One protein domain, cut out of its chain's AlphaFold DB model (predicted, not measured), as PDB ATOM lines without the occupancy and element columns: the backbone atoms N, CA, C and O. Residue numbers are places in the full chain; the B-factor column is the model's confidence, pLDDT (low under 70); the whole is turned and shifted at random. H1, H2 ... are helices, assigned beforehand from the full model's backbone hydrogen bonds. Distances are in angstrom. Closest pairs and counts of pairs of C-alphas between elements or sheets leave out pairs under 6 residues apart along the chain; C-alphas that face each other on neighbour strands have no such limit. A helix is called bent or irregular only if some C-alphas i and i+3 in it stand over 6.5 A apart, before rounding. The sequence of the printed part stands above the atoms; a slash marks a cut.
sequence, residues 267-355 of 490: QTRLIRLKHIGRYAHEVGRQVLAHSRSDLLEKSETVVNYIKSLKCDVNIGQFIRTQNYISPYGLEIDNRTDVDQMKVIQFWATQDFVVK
ATOM      1  N   GLN A 267      19.185  99.914 -70.735       80.81
ATOM      2  CA  GLN A 267      19.183 101.125 -71.571       80.81
ATOM      3  C   GLN A 267      17.761 101.473 -72.027       80.81
ATOM      4  O   GLN A 267      17.278 102.583 -71.802       80.81
ATOM      5  N   THR A 268      17.051 100.498 -72.593       80.25
ATOM      6  CA  THR A 268      15.686 100.674 -73.109       80.25
ATOM      7  C   THR A 268      14.689 101.015 -72.006       80.25
ATOM      8  O   THR A 268      13.856 101.910 -72.175       80.25
ATOM      9  N   ARG A 269      14.790 100.356 -70.845       78.75
ATOM     10  CA  ARG A 269      13.971 100.654 -69.662       78.75
ATOM     11  C   ARG A 269      14.211 102.075 -69.156       78.75
ATOM     12  O   ARG A 269      13.248 102.783 -68.877       78.75
ATOM     13  N   LEU A 270      15.464 102.525 -69.098       73.75
ATOM     14  CA  LEU A 270      15.829 103.860 -68.616       73.75
ATOM     15  C   LEU A 270      15.431 104.973 -69.596       73.75
ATOM     16  O   LEU A 270      14.936 106.010 -69.153       73.75
ATOM     17  N   ILE A 271      15.536 104.745 -70.910       71.69
ATOM     18  CA  ILE A 271      14.989 105.652 -71.936       71.69
ATOM     19  C   ILE A 271      13.457 105.748 -71.800       71.69
ATOM     20  O   ILE A 271      12.902 106.846 -71.718       71.69
ATOM     21  N   ARG A 272      12.758 104.607 -71.681       70.25
ATOM     22  CA  ARG A 272      11.295 104.574 -71.495       70.25
ATOM     23  C   ARG A 272      10.847 105.250 -70.195       70.25
ATOM     24  O   ARG A 272       9.876 105.998 -70.228       70.25
ATOM     25  N   LEU A 273      11.554 105.064 -69.078       64.25
ATOM     26  CA  LEU A 273      11.237 105.728 -67.805       64.25
ATOM     27  C   LEU A 273      11.317 107.260 -67.905       64.25
ATOM     28  O   LEU A 273      10.488 107.942 -67.303       64.25
ATOM     29  N   LYS A 274      12.243 107.808 -68.705       60.38
ATOM     30  CA  LYS A 274      12.320 109.257 -68.958       60.38
ATOM     31  C   LYS A 274      11.142 109.790 -69.767       60.38
ATOM     32  O   LYS A 274      10.645 110.865 -69.451       60.38
ATOM     33  N   HIS A 275      10.631 109.028 -70.737       55.22
ATOM     34  CA  HIS A 275       9.419 109.414 -71.470       55.22
ATOM     35  C   HIS A 275       8.174 109.542 -70.579       55.22
ATOM     36  O   HIS A 275       7.253 110.284 -70.923       55.22
ATOM     37  N   ILE A 276       8.137 108.882 -69.416       49.78
ATOM     38  CA  ILE A 276       7.063 109.035 -68.421       49.78
ATOM     39  C   ILE A 276       7.334 110.285 -67.554       49.78
ATOM     40  O   ILE A 276       7.325 110.232 -66.321       49.78
ATOM     41  N   GLY A 277       7.553 111.436 -68.205       46.28
ATOM     42  CA  GLY A 277       8.022 112.713 -67.632       46.28
ATOM     43  C   GLY A 277       7.114 113.394 -66.591       46.28
ATOM     44  O   GLY A 277       7.256 114.582 -66.325       46.28
ATOM     45  N   ARG A 278       6.168 112.665 -65.986       43.62
ATOM     46  CA  ARG A 278       5.295 113.123 -64.891       43.62
ATOM     47  C   ARG A 278       5.751 112.679 -63.495       43.62
ATOM     48  O   ARG A 278       5.155 113.119 -62.519       43.62
ATOM     49  N   TYR A 279       6.794 111.851 -63.380       43.91
ATOM     50  CA  TYR A 279       7.300 111.336 -62.093       43.91
ATOM     51  C   TYR A 279       8.702 111.846 -61.709       43.91
ATOM     52  O   TYR A 279       9.383 111.240 -60.883       43.91
ATOM     53  N   ALA A 280       9.131 112.984 -62.266       43.16
ATOM     54  CA  ALA A 280      10.430 113.617 -62.013       43.16
ATOM     55  C   ALA A 280      10.546 114.294 -60.622       43.16
ATOM     56  O   ALA A 280      10.928 115.460 -60.499       43.16
ATOM     57  N   HIS A 281      10.242 113.550 -59.555       53.03
ATOM     58  CA  HIS A 281      10.664 113.892 -58.197       53.03
ATOM     59  C   HIS A 281      12.184 113.704 -58.039       53.03
ATOM     60  O   HIS A 281      12.819 112.973 -58.802       53.03
ATOM     61  N   GLU A 282      12.764 114.319 -57.007       46.66
ATOM     62  CA  GLU A 282      14.209 114.286 -56.719       46.66
ATOM     63  C   GLU A 282      14.788 112.860 -56.645       46.66
ATOM     64  O   GLU A 282      15.861 112.589 -57.177       46.66
ATOM     65  N   VAL A 283      14.026 111.913 -56.088       43.53
ATOM     66  CA  VAL A 283      14.392 110.487 -56.035       43.53
ATOM     67  C   VAL A 283      14.535 109.888 -57.439       43.53
ATOM     68  O   VAL A 283      15.490 109.164 -57.706       43.53
ATOM     69  N   GLY A 284      13.633 110.235 -58.363       54.19
ATOM     70  CA  GLY A 284      13.720 109.810 -59.762       54.19
ATOM     71  C   GLY A 284      14.972 110.355 -60.448       54.19
ATOM     72  O   GLY A 284      15.634 109.618 -61.173       54.19
ATOM     73  N   ARG A 285      15.360 111.608 -60.160       57.56
ATOM     74  CA  ARG A 285      16.620 112.188 -60.659       57.56
ATOM     75  C   ARG A 285      17.846 111.426 -60.154       57.56
ATOM     76  O   ARG A 285      18.717 111.113 -60.958       57.56
ATOM     77  N   GLN A 286      17.903 111.092 -58.864       55.66
ATOM     78  CA  GLN A 286      19.046 110.372 -58.285       55.66
ATOM     79  C   GLN A 286      19.153 108.927 -58.790       55.66
ATOM     80  O   GLN A 286      20.246 108.494 -59.149       55.66
ATOM     81  N   VAL A 287      18.031 108.205 -58.908       55.84
ATOM     82  CA  VAL A 287      18.010 106.855 -59.502       55.84
ATOM     83  C   VAL A 287      18.462 106.904 -60.964       55.84
ATOM     84  O   VAL A 287      19.360 106.158 -61.344       55.84
ATOM     85  N   LEU A 288      17.937 107.838 -61.767       62.75
ATOM     86  CA  LEU A 288      18.372 108.023 -63.157       62.75
ATOM     87  C   LEU A 288      19.854 108.415 -63.270       62.75
ATOM     88  O   LEU A 288      20.505 108.009 -64.229       62.75
ATOM     89  N   ALA A 289      20.397 109.186 -62.323       64.88
ATOM     90  CA  ALA A 289      21.809 109.568 -62.303       64.88
ATOM     91  C   ALA A 289      22.734 108.390 -61.953       64.88
ATOM     92  O   ALA A 289      23.767 108.227 -62.597       64.88
ATOM     93  N   HIS A 290      22.355 107.547 -60.988       63.97
ATOM     94  CA  HIS A 290      23.126 106.349 -60.646       63.97
ATOM     95  C   HIS A 290      23.092 105.336 -61.796       63.97
ATOM     96  O   HIS A 290      24.136 104.939 -62.307       63.97
ATOM     97  N   SER A 291      21.895 105.032 -62.309       66.25
ATOM     98  CA  SER A 291      21.725 104.151 -63.466       66.25
ATOM     99  C   SER A 291      22.409 104.676 -64.735       66.25
ATOM    100  O   SER A 291      22.828 103.875 -65.561       66.25
ATOM    101  N   ARG A 292      22.569 106.001 -64.904       69.19
ATOM    102  CA  ARG A 292      23.358 106.581 -66.009       69.19
ATOM    103  C   ARG A 292      24.821 106.142 -65.952       69.19
ATOM    104  O   ARG A 292      25.383 105.872 -67.007       69.19
ATOM    105  N   SER A 293      25.430 106.097 -64.766       70.69
ATOM    106  CA  SER A 293      26.841 105.722 -64.619       70.69
ATOM    107  C   SER A 293      27.054 104.260 -65.014       70.69
ATOM    108  O   SER A 293      27.838 103.994 -65.921       70.69
ATOM    109  N   ASP A 294      26.271 103.348 -64.420       69.56
ATOM    110  CA  ASP A 294      26.266 101.912 -64.748       69.56
ATOM    111  C   ASP A 294      26.030 101.664 -66.248       69.56
ATOM    112  O   ASP A 294      26.630 100.769 -66.845       69.56
ATOM    113  N   LEU A 295      25.132 102.446 -66.866       73.31
ATOM    114  CA  LEU A 295      24.882 102.356 -68.299       73.31
ATOM    115  C   LEU A 295      26.077 102.820 -69.121       73.31
ATOM    116  O   LEU A 295      26.460 102.099 -70.034       73.31
ATOM    117  N   LEU A 296      26.634 104.007 -68.866       75.19
ATOM    118  CA  LEU A 296      27.712 104.565 -69.692       75.19
ATOM    119  C   LEU A 296      28.927 103.632 -69.731       75.19
ATOM    120  O   LEU A 296      29.424 103.345 -70.817       75.19
ATOM    121  N   GLU A 297      29.320 103.086 -68.578       77.44
ATOM    122  CA  GLU A 297      30.398 102.097 -68.457       77.44
ATOM    123  C   GLU A 297      30.166 100.864 -69.351       77.44
ATOM    124  O   GLU A 297      31.073 100.402 -70.038       77.44
ATOM    125  N   LYS A 298      28.930 100.354 -69.397       80.00
ATOM    126  CA  LYS A 298      28.591  99.111 -70.117       80.00
ATOM    127  C   LYS A 298      28.088  99.327 -71.542       80.00
ATOM    128  O   LYS A 298      28.031  98.389 -72.335       80.00
ATOM    129  N   SER A 299      27.781 100.566 -71.914       82.62
ATOM    130  CA  SER A 299      27.389 100.927 -73.280       82.62
ATOM    131  C   SER A 299      28.513 100.617 -74.272       82.62
ATOM    132  O   SER A 299      28.254 100.137 -75.377       82.62
ATOM    133  N   GLU A 300      29.772 100.781 -73.847       85.19
ATOM    134  CA  GLU A 300      30.935 100.406 -74.651       85.19
ATOM    135  C   GLU A 300      30.975  98.900 -74.958       85.19
ATOM    136  O   GLU A 300      31.379  98.511 -76.052       85.19
ATOM    137  N   THR A 301      30.472  98.038 -74.062       85.44
ATOM    138  CA  THR A 301      30.357  96.591 -74.306       85.44
ATOM    139  C   THR A 301      29.447  96.288 -75.495       85.44
ATOM    140  O   THR A 301      29.819  95.491 -76.354       85.44
ATOM    141  N   VAL A 302      28.295  96.963 -75.609       86.56
ATOM    142  CA  VAL A 302      27.375  96.816 -76.756       86.56
ATOM    143  C   VAL A 302      28.067  97.223 -78.059       86.56
ATOM    144  O   VAL A 302      27.977  96.526 -79.068       86.56
ATOM    145  N   VAL A 303      28.811  98.330 -78.031       87.69
ATOM    146  CA  VAL A 303      29.538  98.854 -79.195       87.69
ATOM    147  C   VAL A 303      30.698  97.940 -79.598       87.69
ATOM    148  O   VAL A 303      30.908  97.701 -80.786       87.69
ATOM    149  N   ASN A 304      31.453  97.420 -78.633       88.75
ATOM    150  CA  ASN A 304      32.598  96.549 -78.881       88.75
ATOM    151  C   ASN A 304      32.161  95.146 -79.326       88.75
ATOM    152  O   ASN A 304      32.791  94.586 -80.223       88.75
ATOM    153  N   TYR A 305      31.036  94.635 -78.820       91.50
ATOM    154  CA  TYR A 305      30.401  93.428 -79.351       91.50
ATOM    155  C   TYR A 305      29.914  93.630 -80.791       91.50
ATOM    156  O   TYR A 305      30.234  92.835 -81.663       91.50
ATOM    157  N   ILE A 306      29.238  94.744 -81.101       88.00
ATOM    158  CA  ILE A 306      28.834  95.067 -82.483       88.00
ATOM    159  C   ILE A 306      30.040  95.104 -83.439       88.00
ATOM    160  O   ILE A 306      29.958  94.564 -84.539       88.00
ATOM    161  N   LYS A 307      31.177  95.675 -83.016       88.62
ATOM    162  CA  LYS A 307      32.434  95.659 -83.792       88.62
ATOM    163  C   LYS A 307      33.052  94.259 -83.936       88.62
ATOM    164  O   LYS A 307      33.840  94.054 -84.857       88.62
ATOM    165  N   SER A 308      32.758  93.314 -83.037       90.06
ATOM    166  CA  SER A 308      33.299  91.947 -83.086       90.06
ATOM    167  C   SER A 308      32.522  91.020 -84.034       90.06
ATOM    168  O   SER A 308      33.033  89.958 -84.404       90.06
ATOM    169  N   LEU A 309      31.332  91.427 -84.494       88.75
ATOM    170  CA  LEU A 309      30.518  90.700 -85.472       88.75
ATOM    171  C   LEU A 309      31.148  90.779 -86.877       88.75
ATOM    172  O   LEU A 309      30.878  91.685 -87.659       88.75
ATOM    173  N   LYS A 310      32.008  89.803 -87.199       78.44
ATOM    174  CA  LYS A 310      32.792  89.755 -88.453       78.44
ATOM    175  C   LYS A 310      32.056  89.213 -89.690       78.44
ATOM    176  O   LYS A 310      32.651  89.212 -90.764       78.44
ATOM    177  N   CYS A 311      30.830  88.698 -89.569       74.50
ATOM    178  CA  CYS A 311      30.100  88.097 -90.694       74.50
ATOM    179  C   CYS A 311      28.572  88.201 -90.561       74.50
ATOM    180  O   CYS A 311      28.030  88.244 -89.453       74.50
ATOM    181  N   ASP A 312      27.886  88.156 -91.705       70.44
ATOM    182  CA  ASP A 312      26.432  88.342 -91.821       70.44
ATOM    183  C   ASP A 312      25.614  87.316 -91.021       70.44
ATOM    184  O   ASP A 312      24.558  87.637 -90.480       70.44
ATOM    185  N   VAL A 313      26.121  86.087 -90.870       77.25
ATOM    186  CA  VAL A 313      25.466  85.031 -90.075       77.25
ATOM    187  C   VAL A 313      25.364  85.434 -88.600       77.25
ATOM    188  O   VAL A 313      24.303  85.285 -87.987       77.25
ATOM    189  N   ASN A 314      26.438  86.002 -88.042       82.12
ATOM    190  CA  ASN A 314      26.466  86.464 -86.654       82.12
ATOM    191  C   ASN A 314      25.610  87.729 -86.476       82.12
ATOM    192  O   ASN A 314      24.961  87.888 -85.445       82.12
ATOM    193  N   ILE A 315      25.558  88.591 -87.496       85.06
ATOM    194  CA  ILE A 315      24.686  89.774 -87.540       85.06
ATOM    195  C   ILE A 315      23.209  89.360 -87.493       85.06
ATOM    196  O   ILE A 315      22.483  89.796 -86.599       85.06
ATOM    197  N   GLY A 316      22.771  88.465 -88.379       84.81
ATOM    198  CA  GLY A 316      21.380  88.007 -88.420       84.81
ATOM    199  C   GLY A 316      20.974  87.175 -87.199       84.81
ATOM    200  O   GLY A 316      19.799  87.132 -86.833       84.81
ATOM    201  N   GLN A 317      21.914  86.504 -86.522       86.50
ATOM    202  CA  GLN A 317      21.653  85.911 -85.205       86.50
ATOM    203  C   GLN A 317      21.503  86.989 -84.124       86.50
ATOM    204  O   GLN A 317      20.531  86.950 -83.367       86.50
ATOM    205  N   PHE A 318      22.413  87.967 -84.075       88.94
ATOM    206  CA  PHE A 318      22.339  89.075 -83.125       88.94
ATOM    207  C   PHE A 318      21.010  89.823 -83.263       88.94
ATOM    208  O   PHE A 318      20.266  89.892 -82.286       88.94
ATOM    209  N   ILE A 319      20.644  90.269 -84.469       88.31
ATOM    210  CA  ILE A 319      19.380  90.972 -84.735       88.31
ATOM    211  C   ILE A 319      18.154  90.144 -84.327       88.31
ATOM    212  O   ILE A 319      17.276  90.667 -83.644       88.31
ATOM    213  N   ARG A 320      18.122  88.832 -84.602       87.06
ATOM    214  CA  ARG A 320      17.030  87.969 -84.112       87.06
ATOM    215  C   ARG A 320      16.910  87.951 -82.586       87.06
ATOM    216  O   ARG A 320      15.789  87.945 -82.086       87.06
ATOM    217  N   THR A 321      18.016  88.019 -81.837       86.75
ATOM    218  CA  THR A 321      17.946  88.119 -80.362       86.75
ATOM    219  C   THR A 321      17.438  89.477 -79.860       86.75
ATOM    220  O   THR A 321      16.881  89.550 -78.765       86.75
ATOM    221  N   GLN A 322      17.548  90.544 -80.662       86.31
ATOM    222  CA  GLN A 322      17.050  91.877 -80.296       86.31
ATOM    223  C   GLN A 322      15.522  91.937 -80.215       86.31
ATOM    224  O   GLN A 322      14.990  92.680 -79.391       86.31
ATOM    225  N   ASN A 323      14.807  91.125 -81.002       82.69
ATOM    226  CA  ASN A 323      13.340  91.093 -81.016       82.69
ATOM    227  C   ASN A 323      12.744  90.847 -79.616       82.69
ATOM    228  O   ASN A 323      11.793  91.519 -79.221       82.69
ATOM    229  N   TYR A 324      13.363  89.963 -78.825       80.50
ATOM    230  CA  TYR A 324      12.925  89.603 -77.468       80.50
ATOM    231  C   TYR A 324      13.097  90.714 -76.416       80.50
ATOM    232  O   TYR A 324      12.452  90.689 -75.361       80.50
ATOM    233  N   ILE A 325      13.986  91.673 -76.691       77.56
ATOM    234  CA  ILE A 325      14.278  92.831 -75.830       77.56
ATOM    235  C   ILE A 325      13.521  94.063 -76.317       77.56
ATOM    236  O   ILE A 325      13.116  94.899 -75.505       77.56
ATOM    237  N   SER A 326      13.310  94.143 -77.634       82.06
ATOM    238  CA  SER A 326      12.734  95.285 -78.341       82.06
ATOM    239  C   SER A 326      13.459  96.583 -77.952       82.06
ATOM    240  O   SER A 326      12.844  97.464 -77.337       82.06
ATOM    241  N   PRO A 327      14.782  96.684 -78.213       79.88
ATOM    242  CA  PRO A 327      15.572  97.818 -77.769       79.88
ATOM    243  C   PRO A 327      15.068  99.114 -78.403       79.88
ATOM    244  O   PRO A 327      14.549  99.128 -79.525       79.88
ATOM    245  N   TYR A 328      15.196 100.208 -77.656       71.94
ATOM    246  CA  TYR A 328      14.555 101.471 -78.005       71.94
ATOM    247  C   TYR A 328      14.911 101.930 -79.434       71.94
ATOM    248  O   TYR A 328      16.068 101.912 -79.845       71.94
ATOM    249  N   GLY A 329      13.901 102.344 -80.205       69.81
ATOM    250  CA  GLY A 329      14.070 102.825 -81.579       69.81
ATOM    251  C   GLY A 329      14.158 101.753 -82.677       69.81
ATOM    252  O   GLY A 329      14.180 102.136 -83.847       69.81
ATOM    253  N   LEU A 330      14.146 100.450 -82.351       76.00
ATOM    254  CA  LEU A 330      13.918  99.384 -83.349       76.00
ATOM    255  C   LEU A 330      12.434  99.173 -83.705       76.00
ATOM    256  O   LEU A 330      12.133  98.414 -84.615       76.00
ATOM    257  N   GLU A 331      11.514  99.890 -83.058       69.44
ATOM    258  CA  GLU A 331      10.055  99.870 -83.295       69.44
ATOM    259  C   GLU A 331       9.629 100.471 -84.663       69.44
ATOM    260  O   GLU A 331       8.493 100.906 -84.831       69.44
ATOM    261  N   ILE A 332      10.545 100.568 -85.634       58.38
ATOM    262  CA  ILE A 332      10.323 101.181 -86.952       58.38
ATOM    263  C   ILE A 332      10.558 100.116 -88.025       58.38
ATOM    264  O   ILE A 332      11.709  99.765 -88.297       58.38
ATOM    265  N   ASP A 333       9.460  99.657 -88.627       56.94
ATOM    266  CA  ASP A 333       9.409  98.589 -89.631       56.94
ATOM    267  C   ASP A 333      10.303  98.828 -90.865       56.94
ATOM    268  O   ASP A 333      10.696  99.953 -91.187       56.94
ATOM    269  N   ASN A 334      10.560  97.744 -91.609       67.56
ATOM    270  CA  ASN A 334      11.251  97.721 -92.909       67.56
ATOM    271  C   ASN A 334      12.736  98.150 -92.896       67.56
ATOM    272  O   ASN A 334      13.223  98.755 -93.852       67.56
ATOM    273  N   ARG A 335      13.486  97.812 -91.837       76.62
ATOM    274  CA  ARG A 335      14.946  98.028 -91.756       76.62
ATOM    275  C   ARG A 335      15.742  96.758 -92.034       76.62
ATOM    276  O   ARG A 335      15.426  95.705 -91.482       76.62
ATOM    277  N   THR A 336      16.834  96.892 -92.785       85.94
ATOM    278  CA  THR A 336      17.849  95.833 -92.917       85.94
ATOM    279  C   THR A 336      18.540  95.567 -91.577       85.94
ATOM    280  O   THR A 336      18.663  96.480 -90.758       85.94
ATOM    281  N   ASP A 337      19.056  94.354 -91.367       84.62
ATOM    282  CA  ASP A 337      19.826  93.988 -90.166       84.62
ATOM    283  C   ASP A 337      20.976  94.975 -89.890       84.62
ATOM    284  O   ASP A 337      21.198  95.399 -88.756       84.62
ATOM    285  N   VAL A 338      21.650  95.430 -90.951       82.88
ATOM    286  CA  VAL A 338      22.730  96.425 -90.900       82.88
ATOM    287  C   VAL A 338      22.232  97.788 -90.398       82.88
ATOM    288  O   VAL A 338      22.931  98.471 -89.649       82.88
ATOM    289  N   ASP A 339      21.022  98.209 -90.772       80.50
ATOM    290  CA  ASP A 339      20.434  99.459 -90.277       80.50
ATOM    291  C   ASP A 339      19.903  99.333 -88.848       80.50
ATOM    292  O   ASP A 339      19.969 100.300 -88.086       80.50
ATOM    293  N   GLN A 340      19.440  98.147 -88.450       81.81
ATOM    294  CA  GLN A 340      19.101  97.854 -87.057       81.81
ATOM    295  C   GLN A 340      20.357  97.890 -86.168       81.81
ATOM    296  O   GLN A 340      20.346  98.554 -85.131       81.81
ATOM    297  N   MET A 341      21.481  97.311 -86.611       84.38
ATOM    298  CA  MET A 341      22.775  97.435 -85.920       84.38
ATOM    299  C   MET A 341      23.202  98.892 -85.727       84.38
ATOM    300  O   MET A 341      23.612  99.260 -84.627       84.38
ATOM    301  N   LYS A 342      23.067  99.745 -86.755       82.44
ATOM    302  CA  LYS A 342      23.378 101.184 -86.643       82.44
ATOM    303  C   LYS A 342      22.504 101.887 -85.602       82.44
ATOM    304  O   LYS A 342      23.008 102.744 -84.886       82.44
ATOM    305  N   VAL A 343      21.216 101.536 -85.497       81.12
ATOM    306  CA  VAL A 343      20.311 102.094 -84.472       81.12
ATOM    307  C   VAL A 343      20.737 101.663 -83.072       81.12
ATOM    308  O   VAL A 343      20.837 102.503 -82.183       81.12
ATOM    309  N   ILE A 344      21.042 100.380 -82.876       83.06
ATOM    310  CA  ILE A 344      21.532  99.866 -81.590       83.06
ATOM    311  C   ILE A 344      22.847 100.559 -81.209       83.06
ATOM    312  O   ILE A 344      22.990 101.053 -80.093       83.06
ATOM    313  N   GLN A 345      23.791 100.646 -82.149       82.94
ATOM    314  CA  GLN A 345      25.074 101.311 -81.942       82.94
ATOM    315  C   GLN A 345      24.897 102.805 -81.646       82.94
ATOM    316  O   GLN A 345      25.615 103.340 -80.807       82.94
ATOM    317  N   PHE A 346      23.935 103.482 -82.280       80.75
ATOM    318  CA  PHE A 346      23.570 104.863 -81.963       80.75
ATOM    319  C   PHE A 346      23.104 104.977 -80.504       80.75
ATOM    320  O   PHE A 346      23.709 105.718 -79.735       80.75
ATOM    321  N   TRP A 347      22.115 104.193 -80.066       77.75
ATOM    322  CA  TRP A 347      21.632 104.265 -78.677       77.75
ATOM    323  C   TRP A 347      22.667 103.830 -77.629       77.75
ATOM    324  O   TRP A 347      22.603 104.297 -76.495       77.75
ATOM    325  N   ALA A 348      23.646 103.007 -78.012       80.44
ATOM    326  CA  ALA A 348      24.779 102.632 -77.167       80.44
ATOM    327  C   ALA A 348      25.985 103.596 -77.232       80.44
ATOM    328  O   ALA A 348      26.893 103.479 -76.420       80.44
ATOM    329  N   THR A 349      26.051 104.537 -78.178       73.88
ATOM    330  CA  THR A 349      27.149 105.531 -78.246       73.88
ATOM    331  C   THR A 349      26.725 106.924 -77.810       73.88
ATOM    332  O   THR A 349      27.568 107.722 -77.405       73.88
ATOM    333  N   GLN A 350      25.438 107.247 -77.923       66.38
ATOM    334  CA  GLN A 350      24.974 108.621 -77.824       66.38
ATOM    335  C   GLN A 350      24.587 109.010 -76.394       66.38
ATOM    336  O   GLN A 350      23.521 108.658 -75.890       66.38
ATOM    337  N   ASP A 351      25.399 109.883 -75.796       55.50
ATOM    338  CA  ASP A 351      25.147 110.555 -74.506       55.50
ATOM    339  C   ASP A 351      23.919 111.515 -74.551       55.50
ATOM    340  O   ASP A 351      23.510 112.102 -73.545       55.50
ATOM    341  N   PHE A 352      23.257 111.617 -75.717       48.44
ATOM    342  CA  PHE A 352      21.997 112.333 -75.996       48.44
ATOM    343  C   PHE A 352      20.834 112.000 -75.041       48.44
ATOM    344  O   PHE A 352      19.839 112.721 -74.997       48.44
ATOM    345  N   VAL A 353      20.920 110.912 -74.275       47.91
ATOM    346  CA  VAL A 353      19.820 110.392 -73.447       47.91
ATOM    347  C   VAL A 353      19.504 111.272 -72.219       47.91
ATOM    348  O   VAL A 353      18.533 110.974 -71.516       47.91
ATOM    349  N   VAL A 354      20.287 112.313 -71.870       50.81
ATOM    350  CA  VAL A 354      20.213 112.894 -70.501       50.81
ATOM    351  C   VAL A 354      20.012 114.404 -70.324       50.81
ATOM    352  O   VAL A 354      19.205 114.731 -69.459       50.81
ATOM    353  N   LYS A 355      20.694 115.316 -71.036       50.72
ATOM    354  CA  LYS A 355      20.519 116.768 -70.775       50.72
ATOM    355  C   LYS A 355      19.202 117.308 -71.349       50.72
ATOM    356  O   LYS A 355      18.327 117.678 -70.579       50.72
TER     357      LYS A 355
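What this domain is: This is residues 267 to 355 of the 490 residues of an uncharacterized protein of Melampsora larici-populina (strain 98AG31 / pathotype 3-4-7) (UniProt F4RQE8). One long kinked helix, H2, runs nearly the whole length of this elongated domain, and the three shorter helices lie along one side of it. Before it in the chain, H1 folds back toward its first half; after it, H3 turns back near its last residues, and H4 packs at a slant on H2 residues 299 to 306 and on H3. The printed part has 89 residues with four named helices, in the order H1, H2, H3, H4, and no named strand; the class is all helix, and the packing is mostly crossed. A stretch of 14 residues with no named element, 323 to 336, joins H3 to H4. The whole is only just compact, close to loose, with a radius of gyration of the C-alphas of 14.5 A, and the C-alphas span 46 by 27 by 20 A.

Where its parts are: The longest helix, H2, holds residues 282 to 308, 27 residues, and measures 39.5 A from first to last C-alpha; C-alpha 282 is at (14.209, 114.286, -56.719), and C-alpha 308 is at (33.299, 91.947, -83.086). H2 has a kink of 40 degrees near residue 295. It is neither bent nor irregular, but only just: C-alphas 297 and 300 are 6.4 A apart. H4, residues 337 to 349, measures 18.1 A, and its last C-alpha, that of Thr 349, is at (27.149, 105.531, -78.246). H3, residues 312 to 322, measures 15.3 A. H1, residues 267 to 275, measures 12.8 A, and its C-alpha 267, the first of the printed part, is at (19.183, 101.125, -71.571).

How they stand to each other: H2 touches H4 with its residues 299 to 306 alone. The closest C-alphas of the two are those of Ser 299 and Ala 348, 5.0 A apart, and the helices run opposite ways at a steep tilt of 45 degrees. With its residues 288 to 295 alone, H2 only just touches H1, with 3 pairs of C-alphas within 8 A. Their closest C-alphas are those of Gln 267 and Leu 295, 6.7 A apart. H1 and H2 form a helical hairpin, running opposite ways at a tilt of 38 degrees, only just steep. H4 touches H3 with its residues 337 to 341 alone; the closest C-alphas are those of Ile 319 and Asp 337, 6.2 A apart. H3 and H4 run the same way at a steep tilt of 61 degrees. H2 and H3 are near each other, with 6 pairs of C-alphas within 10 A, the closest 8.4 A apart. H1 and H3 are apart, and H1 and H4 are only just apart, their closest C-alphas 8.1 A from each other. In H1, H3 and H4 every O i to N i+4 pair is within hydrogen-bond range; in H2 20 of 23 are.

The domain as a whole: The two C-alphas farthest apart are those of His 281 and Cys 311, 45.8 A, while those of Gln 267 and Lys 355, the first and last printed, are 15.7 A apart. The printed part runs from residue 267 to residue 355 with no cut. The link from H2 to H3 is tight, with 3 residues, and that from H1 to H2 is short, with 6. The link from H3 to H4 is long; its C-alphas lie 6 to 19 A from the mean of the C-alphas. The mean pLDDT of the printed part is 72.5, and 32 residues are under 70: residues 273 to 292, residue 294, residue 329, residues 331 to 334 and residues 350 to 355.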